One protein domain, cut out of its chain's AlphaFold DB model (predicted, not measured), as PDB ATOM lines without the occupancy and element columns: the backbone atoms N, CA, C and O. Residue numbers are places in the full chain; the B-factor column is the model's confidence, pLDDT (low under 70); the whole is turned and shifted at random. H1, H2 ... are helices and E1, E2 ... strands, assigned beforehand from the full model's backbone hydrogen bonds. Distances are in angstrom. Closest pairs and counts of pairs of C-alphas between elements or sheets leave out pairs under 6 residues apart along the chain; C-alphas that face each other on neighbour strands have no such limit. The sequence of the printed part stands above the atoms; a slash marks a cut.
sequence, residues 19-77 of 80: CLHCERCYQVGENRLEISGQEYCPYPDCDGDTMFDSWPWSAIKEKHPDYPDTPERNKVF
ATOM      1  N   CYS A  19     -23.881  63.084 183.778       97.62
ATOM      2  CA  CYS A  19     -25.245  62.570 183.939       97.62
ATOM      3  C   CYS A  19     -26.276  63.452 183.224       97.62
ATOM      4  O   CYS A  19     -26.321  64.646 183.483       97.62
ATOM      5  N   LEU A  20     -27.180  62.857 182.447       97.00
ATOM      6  CA  LEU A  20     -28.285  63.527 181.760       97.00
ATOM      7  C   LEU A  20     -29.329  64.126 182.707       97.00
ATOM      8  O   LEU A  20     -29.942  65.131 182.371       97.00
ATOM      9  N   HIS A  21     -29.535  63.529 183.881       96.75
ATOM     10  CA  HIS A  21     -30.582  63.968 184.808       96.75
ATOM     11  C   HIS A  21     -30.164  65.190 185.627       96.75
ATOM     12  O   HIS A  21     -30.917  66.151 185.746       96.75
ATOM     13  N   CYS A  22     -28.971  65.144 186.225       97.56
ATOM     14  CA  CYS A  22     -28.496  66.209 187.114       97.56
ATOM     15  C   CYS A  22     -27.442  67.118 186.479       97.56
ATOM     16  O   CYS A  22     -27.023  68.086 187.114       97.56
ATOM     17  N   GLU A  23     -26.986  66.778 185.272       97.81
ATOM     18  CA  GLU A  23     -25.983  67.507 184.494       97.81
ATOM     19  C   GLU A  23     -24.623  67.643 185.192       97.81
ATOM     20  O   GLU A  23     -23.826  68.524 184.868       97.81
ATOM     21  N   ARG A  24     -24.340  66.773 186.170       98.25
ATOM     22  CA  ARG A  24     -23.088  66.776 186.935       98.25
ATOM     23  C   ARG A  24     -22.096  65.750 186.416       98.25
ATOM     24  O   ARG A  24     -22.477  64.651 186.006       98.25
ATOM     25  N   CYS A  25     -20.817  66.095 186.522       98.00
ATOM     26  CA  CYS A  25     -19.716  65.190 186.215       98.00
ATOM     27  C   CYS A  25     -19.242  64.389 187.424       98.00
ATOM     28  O   CYS A  25     -19.124  64.925 188.525       98.00
ATOM     29  N   TYR A  26     -18.901  63.130 187.183       97.88
ATOM     30  CA  TYR A  26     -18.327  62.197 188.150       97.88
ATOM     31  C   TYR A  26     -17.430  61.186 187.431       97.88
ATOM     32  O   TYR A  26     -17.378  61.165 186.199       97.88
ATOM     33  N   GLN A  27     -16.700  60.371 188.184       97.06
ATOM     34  CA  GLN A  27     -15.833  59.339 187.622       97.06
ATOM     35  C   GLN A  27     -16.492  57.959 187.673       97.06
ATOM     36  O   GLN A  27     -17.209  57.619 188.617       97.06
ATOM     37  N   VAL A  28     -16.223  57.131 186.664       94.81
ATOM     38  CA  VAL A  28     -16.576  55.706 186.690       94.81
ATOM     39  C   VAL A  28     -15.951  55.062 187.929       94.81
ATOM     40  O   VAL A  28     -14.777  55.290 188.221       94.81
ATOM     41  N   GLY A  29     -16.745  54.274 188.654       93.62
ATOM     42  CA  GLY A  29     -16.381  53.711 189.960       93.62
ATOM     43  C   GLY A  29     -16.962  54.478 191.151       93.62
ATOM     44  O   GLY A  29     -17.065  53.919 192.237       93.62
ATOM     45  N   GLU A  30     -17.429  55.718 190.961       96.12
ATOM     46  CA  GLU A  30     -18.133  56.465 192.016       96.12
ATOM     47  C   GLU A  30     -19.627  56.101 192.123       96.12
ATOM     48  O   GLU A  30     -20.288  56.526 193.069       96.12
ATOM     49  N   ASN A  31     -20.157  55.332 191.162       93.69
ATOM     50  CA  ASN A  31     -21.570  54.965 191.035       93.69
ATOM     51  C   ASN A  31     -22.170  54.388 192.328       93.69
ATOM     52  O   ASN A  31     -21.523  53.635 193.060       93.69
ATOM     53  N   ARG A  32     -23.460  54.655 192.562       95.62
ATOM     54  CA  ARG A  32     -24.229  53.908 193.566       95.62
ATOM     55  C   ARG A  32     -24.614  52.555 192.975       95.62
ATOM     56  O   ARG A  32     -25.270  52.516 191.939       95.62
ATOM     57  N   LEU A  33     -24.231  51.469 193.640       92.56
ATOM     58  CA  LEU A  33     -24.589  50.108 193.243       92.56
ATOM     59  C   LEU A  33     -25.780  49.611 194.067       92.56
ATOM     60  O   LEU A  33     -25.699  49.535 195.294       92.56
ATOM     61  N   GLU A  34     -26.863  49.242 193.393       88.81
ATOM     62  CA  GLU A  34     -28.012  48.591 194.022       88.81
ATOM     63  C   GLU A  34     -27.817  47.068 194.105       88.81
ATOM     64  O   GLU A  34     -27.046  46.471 193.350       88.81
ATOM     65  N   ILE A  35     -28.561  46.400 194.996       83.94
ATOM     66  CA  ILE A  35     -28.483  44.935 195.203       83.94
ATOM     67  C   ILE A  35     -28.781  44.154 193.910       83.94
ATOM     68  O   ILE A  35     -28.252  43.062 193.700       83.94
ATOM     69  N   SER A  36     -29.615  44.716 193.033       86.88
ATOM     70  CA  SER A  36     -29.955  44.165 191.716       86.88
ATOM     71  C   SER A  36     -28.820  44.252 190.689       86.88
ATOM     72  O   SER A  36     -28.966  43.719 189.590       86.88
ATOM     73  N   GLY A  37     -27.711  44.921 191.020       86.25
ATOM     74  CA  GLY A  37     -26.589  45.162 190.117       86.25
ATOM     75  C   GLY A  37     -26.774  46.362 189.187       86.25
ATOM     76  O   GLY A  37     -25.927  46.573 188.325       86.25
ATOM     77  N   GLN A  38     -27.855  47.142 189.331       89.69
ATOM     78  CA  GLN A  38     -27.959  48.431 188.642       89.69
ATOM     79  C   GLN A  38     -26.995  49.448 189.258       89.69
ATOM     80  O   GLN A  38     -26.855  49.533 190.481       89.69
ATOM     81  N   GLU A  39     -26.382  50.246 188.390       93.56
ATOM     82  CA  GLU A  39     -25.522  51.360 188.761       93.56
ATOM     83  C   GLU A  39     -26.240  52.675 188.485       93.56
ATOM     84  O   GLU A  39     -26.753  52.895 187.390       93.56
ATOM     85  N   TYR A  40     -26.234  53.561 189.470       96.06
ATOM     86  CA  TYR A  40     -26.838  54.881 189.383       96.06
ATOM     87  C   TYR A  40     -25.798  55.970 189.590       96.06
ATOM     88  O   TYR A  40     -24.734  55.755 190.184       96.06
ATOM     89  N   CYS A  41     -26.169  57.173 189.166       97.31
ATOM     90  CA  CYS A  41     -25.464  58.402 189.470       97.31
ATOM     91  C   CYS A  41     -25.041  58.448 190.959       97.31
ATOM     92  O   CYS A  41     -25.848  58.139 191.847       97.31
ATOM     93  N   PRO A  42     -23.792  58.853 191.262       98.00
ATOM     94  CA  PRO A  42     -23.269  58.899 192.631       98.00
ATOM     95  C   PRO A  42     -24.026  59.860 193.550       98.00
ATOM     96  O   PRO A  42     -23.915  59.768 194.775       98.00
ATOM     97  N   TYR A  43     -24.735  60.833 192.980       98.00
ATOM     98  CA  TYR A  43     -25.378  61.882 193.752       98.00
ATOM     99  C   TYR A  43     -26.717  61.390 194.316       98.00
ATOM    100  O   TYR A  43     -27.549  60.898 193.558       98.00
ATOM    101  N   PRO A  44     -26.945  61.502 195.638       96.38
ATOM    102  CA  PRO A  44     -28.128  60.941 196.295       96.38
ATOM    103  C   PRO A  44     -29.429  61.666 195.929       96.38
ATOM    104  O   PRO A  44     -30.511  61.142 196.168       96.38
ATOM    105  N   ASP A  45     -29.323  62.869 195.370       97.38
ATOM    106  CA  ASP A  45     -30.424  63.675 194.847       97.38
ATOM    107  C   ASP A  45     -30.662  63.452 193.341       97.38
ATOM    108  O   ASP A  45     -31.382  64.228 192.717       97.38
ATOM    109  N   CYS A  46     -30.060  62.413 192.754       97.44
ATOM    110  CA  CYS A  46     -30.201  62.039 191.352       97.44
ATOM    111  C   CYS A  46     -30.590  60.558 191.215       97.44
ATOM    112  O   CYS A  46     -30.052  59.677 191.896       97.44
ATOM    113  N   ASP A  47     -31.506  60.286 190.293       96.31
ATOM    114  CA  ASP A  47     -32.026  58.960 189.956       96.31
ATOM    115  C   ASP A  47     -31.538  58.442 188.594       96.31
ATOM    116  O   ASP A  47     -32.000  57.396 188.148       96.31
ATOM    117  N   GLY A  48     -30.591  59.139 187.954       95.94
ATOM    118  CA  GLY A  48     -30.046  58.747 186.653       95.94
ATOM    119  C   GLY A  48     -29.374  57.376 186.697       95.94
ATOM    120  O   GLY A  48     -28.482  57.140 187.521       95.94
ATOM    121  N   ASP A  49     -29.789  56.493 185.797       94.25
ATOM    122  CA  ASP A  49     -29.225  55.167 185.586       94.25
ATOM    123  C   ASP A  49     -27.930  55.305 184.772       94.25
ATOM    124  O   ASP A  49     -27.912  55.882 183.687       94.25
ATOM    125  N   THR A  50     -26.804  54.801 185.277       91.94
ATOM    126  CA  THR A  50     -25.504  54.996 184.618       91.94
ATOM    127  C   THR A  50     -25.465  54.349 183.226       91.94
ATOM    128  O   THR A  50     -24.753  54.840 182.351       91.94
ATOM    129  N   MET A  51     -26.235  53.293 182.964       89.69
ATOM    130  CA  MET A  51     -26.279  52.635 181.658       89.69
ATOM    131  C   MET A  51     -26.971  53.497 180.589       89.69
ATOM    132  O   MET A  51     -26.510  53.506 179.446       89.69
ATOM    133  N   PHE A  52     -28.024  54.238 180.939       92.12
ATOM    134  CA  PHE A  52     -28.799  55.034 179.972       92.12
ATOM    135  C   PHE A  52     -28.529  56.541 180.042       92.12
ATOM    136  O   PHE A  52     -28.510  57.220 179.014       92.12
ATOM    137  N   ASP A  53     -28.259  57.052 181.237       95.12
ATOM    138  CA  ASP A  53     -28.240  58.481 181.534       95.12
ATOM    139  C   ASP A  53     -26.828  59.030 181.712       95.12
ATOM    140  O   ASP A  53     -26.672  60.204 182.036       95.12
ATOM    141  N   SER A  54     -25.776  58.232 181.505       94.81
ATOM    142  CA  SER A  54     -24.399  58.722 181.604       94.81
ATOM    143  C   SER A  54     -23.663  58.722 180.266       94.81
ATOM    144  O   SER A  54     -23.656  57.741 179.514       94.81
ATOM    145  N   TRP A  55     -22.991  59.834 179.981       96.00
ATOM    146  CA  TRP A  55     -22.254  60.079 178.744       96.00
ATOM    147  C   TRP A  55     -20.769  60.290 179.051       96.00
ATOM    148  O   TRP A  55     -20.457  60.955 180.038       96.00
ATOM    149  N   PRO A  56     -19.834  59.783 178.227       96.06
ATOM    150  CA  PRO A  56     -18.418  60.103 178.383       96.06
ATOM    151  C   PRO A  56     -18.198  61.613 178.274       96.06
ATOM    152  O   PRO A  56     -18.764  62.258 177.387       96.06
ATOM    153  N   TRP A  57     -17.336  62.177 179.122       96.75
ATOM    154  CA  TRP A  57     -17.036  63.610 179.070       96.75
ATOM    155  C   TRP A  57     -16.495  64.047 177.705       96.75
ATOM    156  O   TRP A  57     -16.841  65.120 177.222       96.75
ATOM    157  N   SER A  58     -15.710  63.195 177.041       95.62
ATOM    158  CA  SER A  58     -15.205  63.453 175.689       95.62
ATOM    159  C   SER A  58     -16.326  63.746 174.686       95.62
ATOM    160  O   SER A  58     -16.193  64.671 173.890       95.62
ATOM    161  N   ALA A  59     -17.451  63.030 174.766       95.50
ATOM    162  CA  ALA A  59     -18.607  63.251 173.901       95.50
ATOM    163  C   ALA A  59     -19.342  64.564 174.225       95.50
ATOM    164  O   ALA A  59     -19.881  65.211 173.327       95.50
ATOM    165  N   ILE A  60     -19.356  64.977 175.499       96.56
ATOM    166  CA  ILE A  60     -19.897  66.280 175.910       96.56
ATOM    167  C   ILE A  60     -18.996  67.412 175.405       96.56
ATOM    168  O   ILE A  60     -19.474  68.337 174.753       96.56
ATOM    169  N   LYS A  61     -17.684  67.304 175.628       96.38
ATOM    170  CA  LYS A  61     -16.673  68.282 175.208       96.38
ATOM    171  C   LYS A  61     -16.583  68.440 173.686       96.38
ATOM    172  O   LYS A  61     -16.346  69.547 173.213       96.38
ATOM    173  N   GLU A  62     -16.802  67.375 172.911       96.12
ATOM    174  CA  GLU A  62     -16.881  67.452 171.443       96.12
ATOM    175  C   GLU A  62     -18.015  68.382 170.979       96.12
ATOM    176  O   GLU A  62     -17.840  69.161 170.042       96.12
ATOM    177  N   LYS A  63     -19.166  68.336 171.660       94.69
ATOM    178  CA  LYS A  63     -20.326  69.189 171.361       94.69
ATOM    179  C   LYS A  63     -20.218  70.586 171.980       94.69
ATOM    180  O   LYS A  63     -20.772  71.531 171.425       94.69
ATOM    181  N   HIS A  64     -19.495  70.710 173.094       95.81
ATOM    182  CA  HIS A  64     -19.315  71.940 173.871       95.81
ATOM    183  C   HIS A  64     -17.823  72.266 174.016       95.81
ATOM    184  O   HIS A  64     -17.227  72.039 175.073       95.81
ATOM    185  N   PRO A  65     -17.178  72.771 172.947       96.38
ATOM    186  CA  PRO A  65     -15.740  73.020 172.944       96.38
ATOM    187  C   PRO A  65     -15.303  74.113 173.933       96.38
ATOM    188  O   PRO A  65     -14.114  74.205 174.233       96.38
ATOM    189  N   ASP A  66     -16.230  74.911 174.460       96.81
ATOM    190  CA  ASP A  66     -16.020  75.924 175.497       96.81
ATOM    191  C   ASP A  66     -15.911  75.351 176.922       96.81
ATOM    192  O   ASP A  66     -15.372  76.013 177.811       96.81
ATOM    193  N   TYR A  67     -16.358  74.113 177.151       97.44
ATOM    194  CA  TYR A  67     -16.204  73.424 178.440       97.44
ATOM    195  C   TYR A  67     -14.740  73.073 178.723       97.44
ATOM    196  O   TYR A  67     -13.934  73.029 177.798       97.44
ATOM    197  N   PRO A  68     -14.318  72.841 179.977       97.88
ATOM    198  CA  PRO A  68     -12.919  72.533 180.264       97.88
ATOM    199  C   PRO A  68     -12.504  71.163 179.703       97.88
ATOM    200  O   PRO A  68     -13.314  70.247 179.584       97.88
ATOM    201  N   ASP A  69     -11.216  70.995 179.393       97.50
ATOM    202  CA  ASP A  69     -10.690  69.702 178.922       97.50
ATOM    203  C   ASP A  69     -10.798  68.615 180.001       97.50
ATOM    204  O   ASP A  69     -11.021  67.445 179.698       97.50
ATOM    205  N   THR A  70     -10.687  69.009 181.272       97.06
ATOM    206  CA  THR A  70     -10.933  68.153 182.439       97.06
ATOM    207  C   THR A  70     -12.109  68.724 183.233       97.06
ATOM    208  O   THR A  70     -12.022  69.878 183.656       97.06
ATOM    209  N   PRO A  71     -13.204  67.969 183.433       97.69
ATOM    210  CA  PRO A  71     -14.331  68.440 184.219       97.69
ATOM    211  C   PRO A  71     -14.016  68.334 185.714       97.69
ATOM    212  O   PRO A  71     -13.001  67.778 186.135       97.69
ATOM    213  N   GLU A  72     -14.925  68.856 186.526       98.06
ATOM    214  CA  GLU A  72     -14.834  68.786 187.979       98.06
ATOM    215  C   GLU A  72     -15.959  67.918 188.544       98.06
ATOM    216  O   GLU A  72     -17.098  67.940 188.067       98.06
ATOM    217  N   ARG A  73     -15.654  67.177 189.610       98.06
ATOM    218  CA  ARG A  73     -16.647  66.366 190.314       98.06
ATOM    219  C   ARG A  73     -17.755  67.257 190.868       98.06
ATOM    220  O   ARG A  73     -17.478  68.281 191.487       98.06
ATOM    221  N   ASN A  74     -19.005  66.823 190.726       97.94
ATOM    222  CA  ASN A  74     -20.201  67.512 191.224       97.94
ATOM    223  C   ASN A  74     -20.430  68.896 190.592       97.94
ATOM    224  O   ASN A  74     -21.275  69.664 191.055       97.94
ATOM    225  N   LYS A  75     -19.690  69.229 189.530       98.06
ATOM    226  CA  LYS A  75     -19.894  70.449 188.762       98.06
ATOM    227  C   LYS A  75     -20.982  70.216 187.726       98.06
ATOM    228  O   LYS A  75     -20.923  69.236 186.991       98.06
ATOM    229  N   VAL A  76     -21.952  71.126 187.696       98.06
ATOM    230  CA  VAL A  76     -23.027  71.153 186.700       98.06
ATOM    231  C   VAL A  76     -22.502  71.751 185.394       98.06
ATOM    232  O   VAL A  76     -21.911  72.834 185.407       98.06
ATOM    233  N   PHE A  77     -22.754  71.053 184.292       97.12
ATOM    234  CA  PHE A  77     -22.465  71.451 182.917       97.12
ATOM    235  C   PHE A  77     -23.756  71.335 182.092       97.12
ATOM    236  O   PHE A  77     -24.049  70.240 181.610       97.12
TER     237      PHE A  77
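AT A GLANCE: This is residues 19 to 77 of the 80 residues of an uncharacterized protein of Chloroflexi bacterium HGW-Chloroflexi-4 (UniProt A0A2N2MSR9). With little regular structure, this is a rod made mostly of loop: the short H1, E2 and H2 follow one another along one side, and E1 is near E2. A loop turning at Ile 35 makes one end; past H2, residues 64 to 77 turn at Asp 66, the other end, and fold back. The printed part has 59 residues, with two named helices and two named strands in the order E1, H1, E2, H2; the class is mixed, with only 17 residues in named elements. It is compact, radius of gyration of the C-alphas 11.6 A, spanning 38 by 18 by 17 A.

HOW THE PARTS SIT: H2, residues 57 to 63, and E2, residues 54 to 56, meet only through their tight link, as do E2 and H1, residues 50 to 53. H1 and H2 are apart. E1, residues 25 to 27, pairs with no named strand, nor does E2. The closest C-alphas of E1 and H2, Cys 25 and Trp 57, are 7.8 A apart. In H2, 2 of 3 O i to N i+4 pairs are within hydrogen-bond range; H1 is too short for such a pair.

IN THESE COORDINATES: H2 measures 10.1 A, E1 7.2 A, E2 6.9 A and H1 5.4 A. E1 begins at C-alpha 25 (-19.716, 65.190, 186.215); H2 ends at C-alpha 63 (-20.326, 69.189, 171.361).

THE WHOLE: The farthest C-alphas, Ile 35 and Asp 66, are 38.8 A apart. The printed part has no cut; the link from E1 to H1 is long, 22 residues. No printed residue is under 70 in pLDDT.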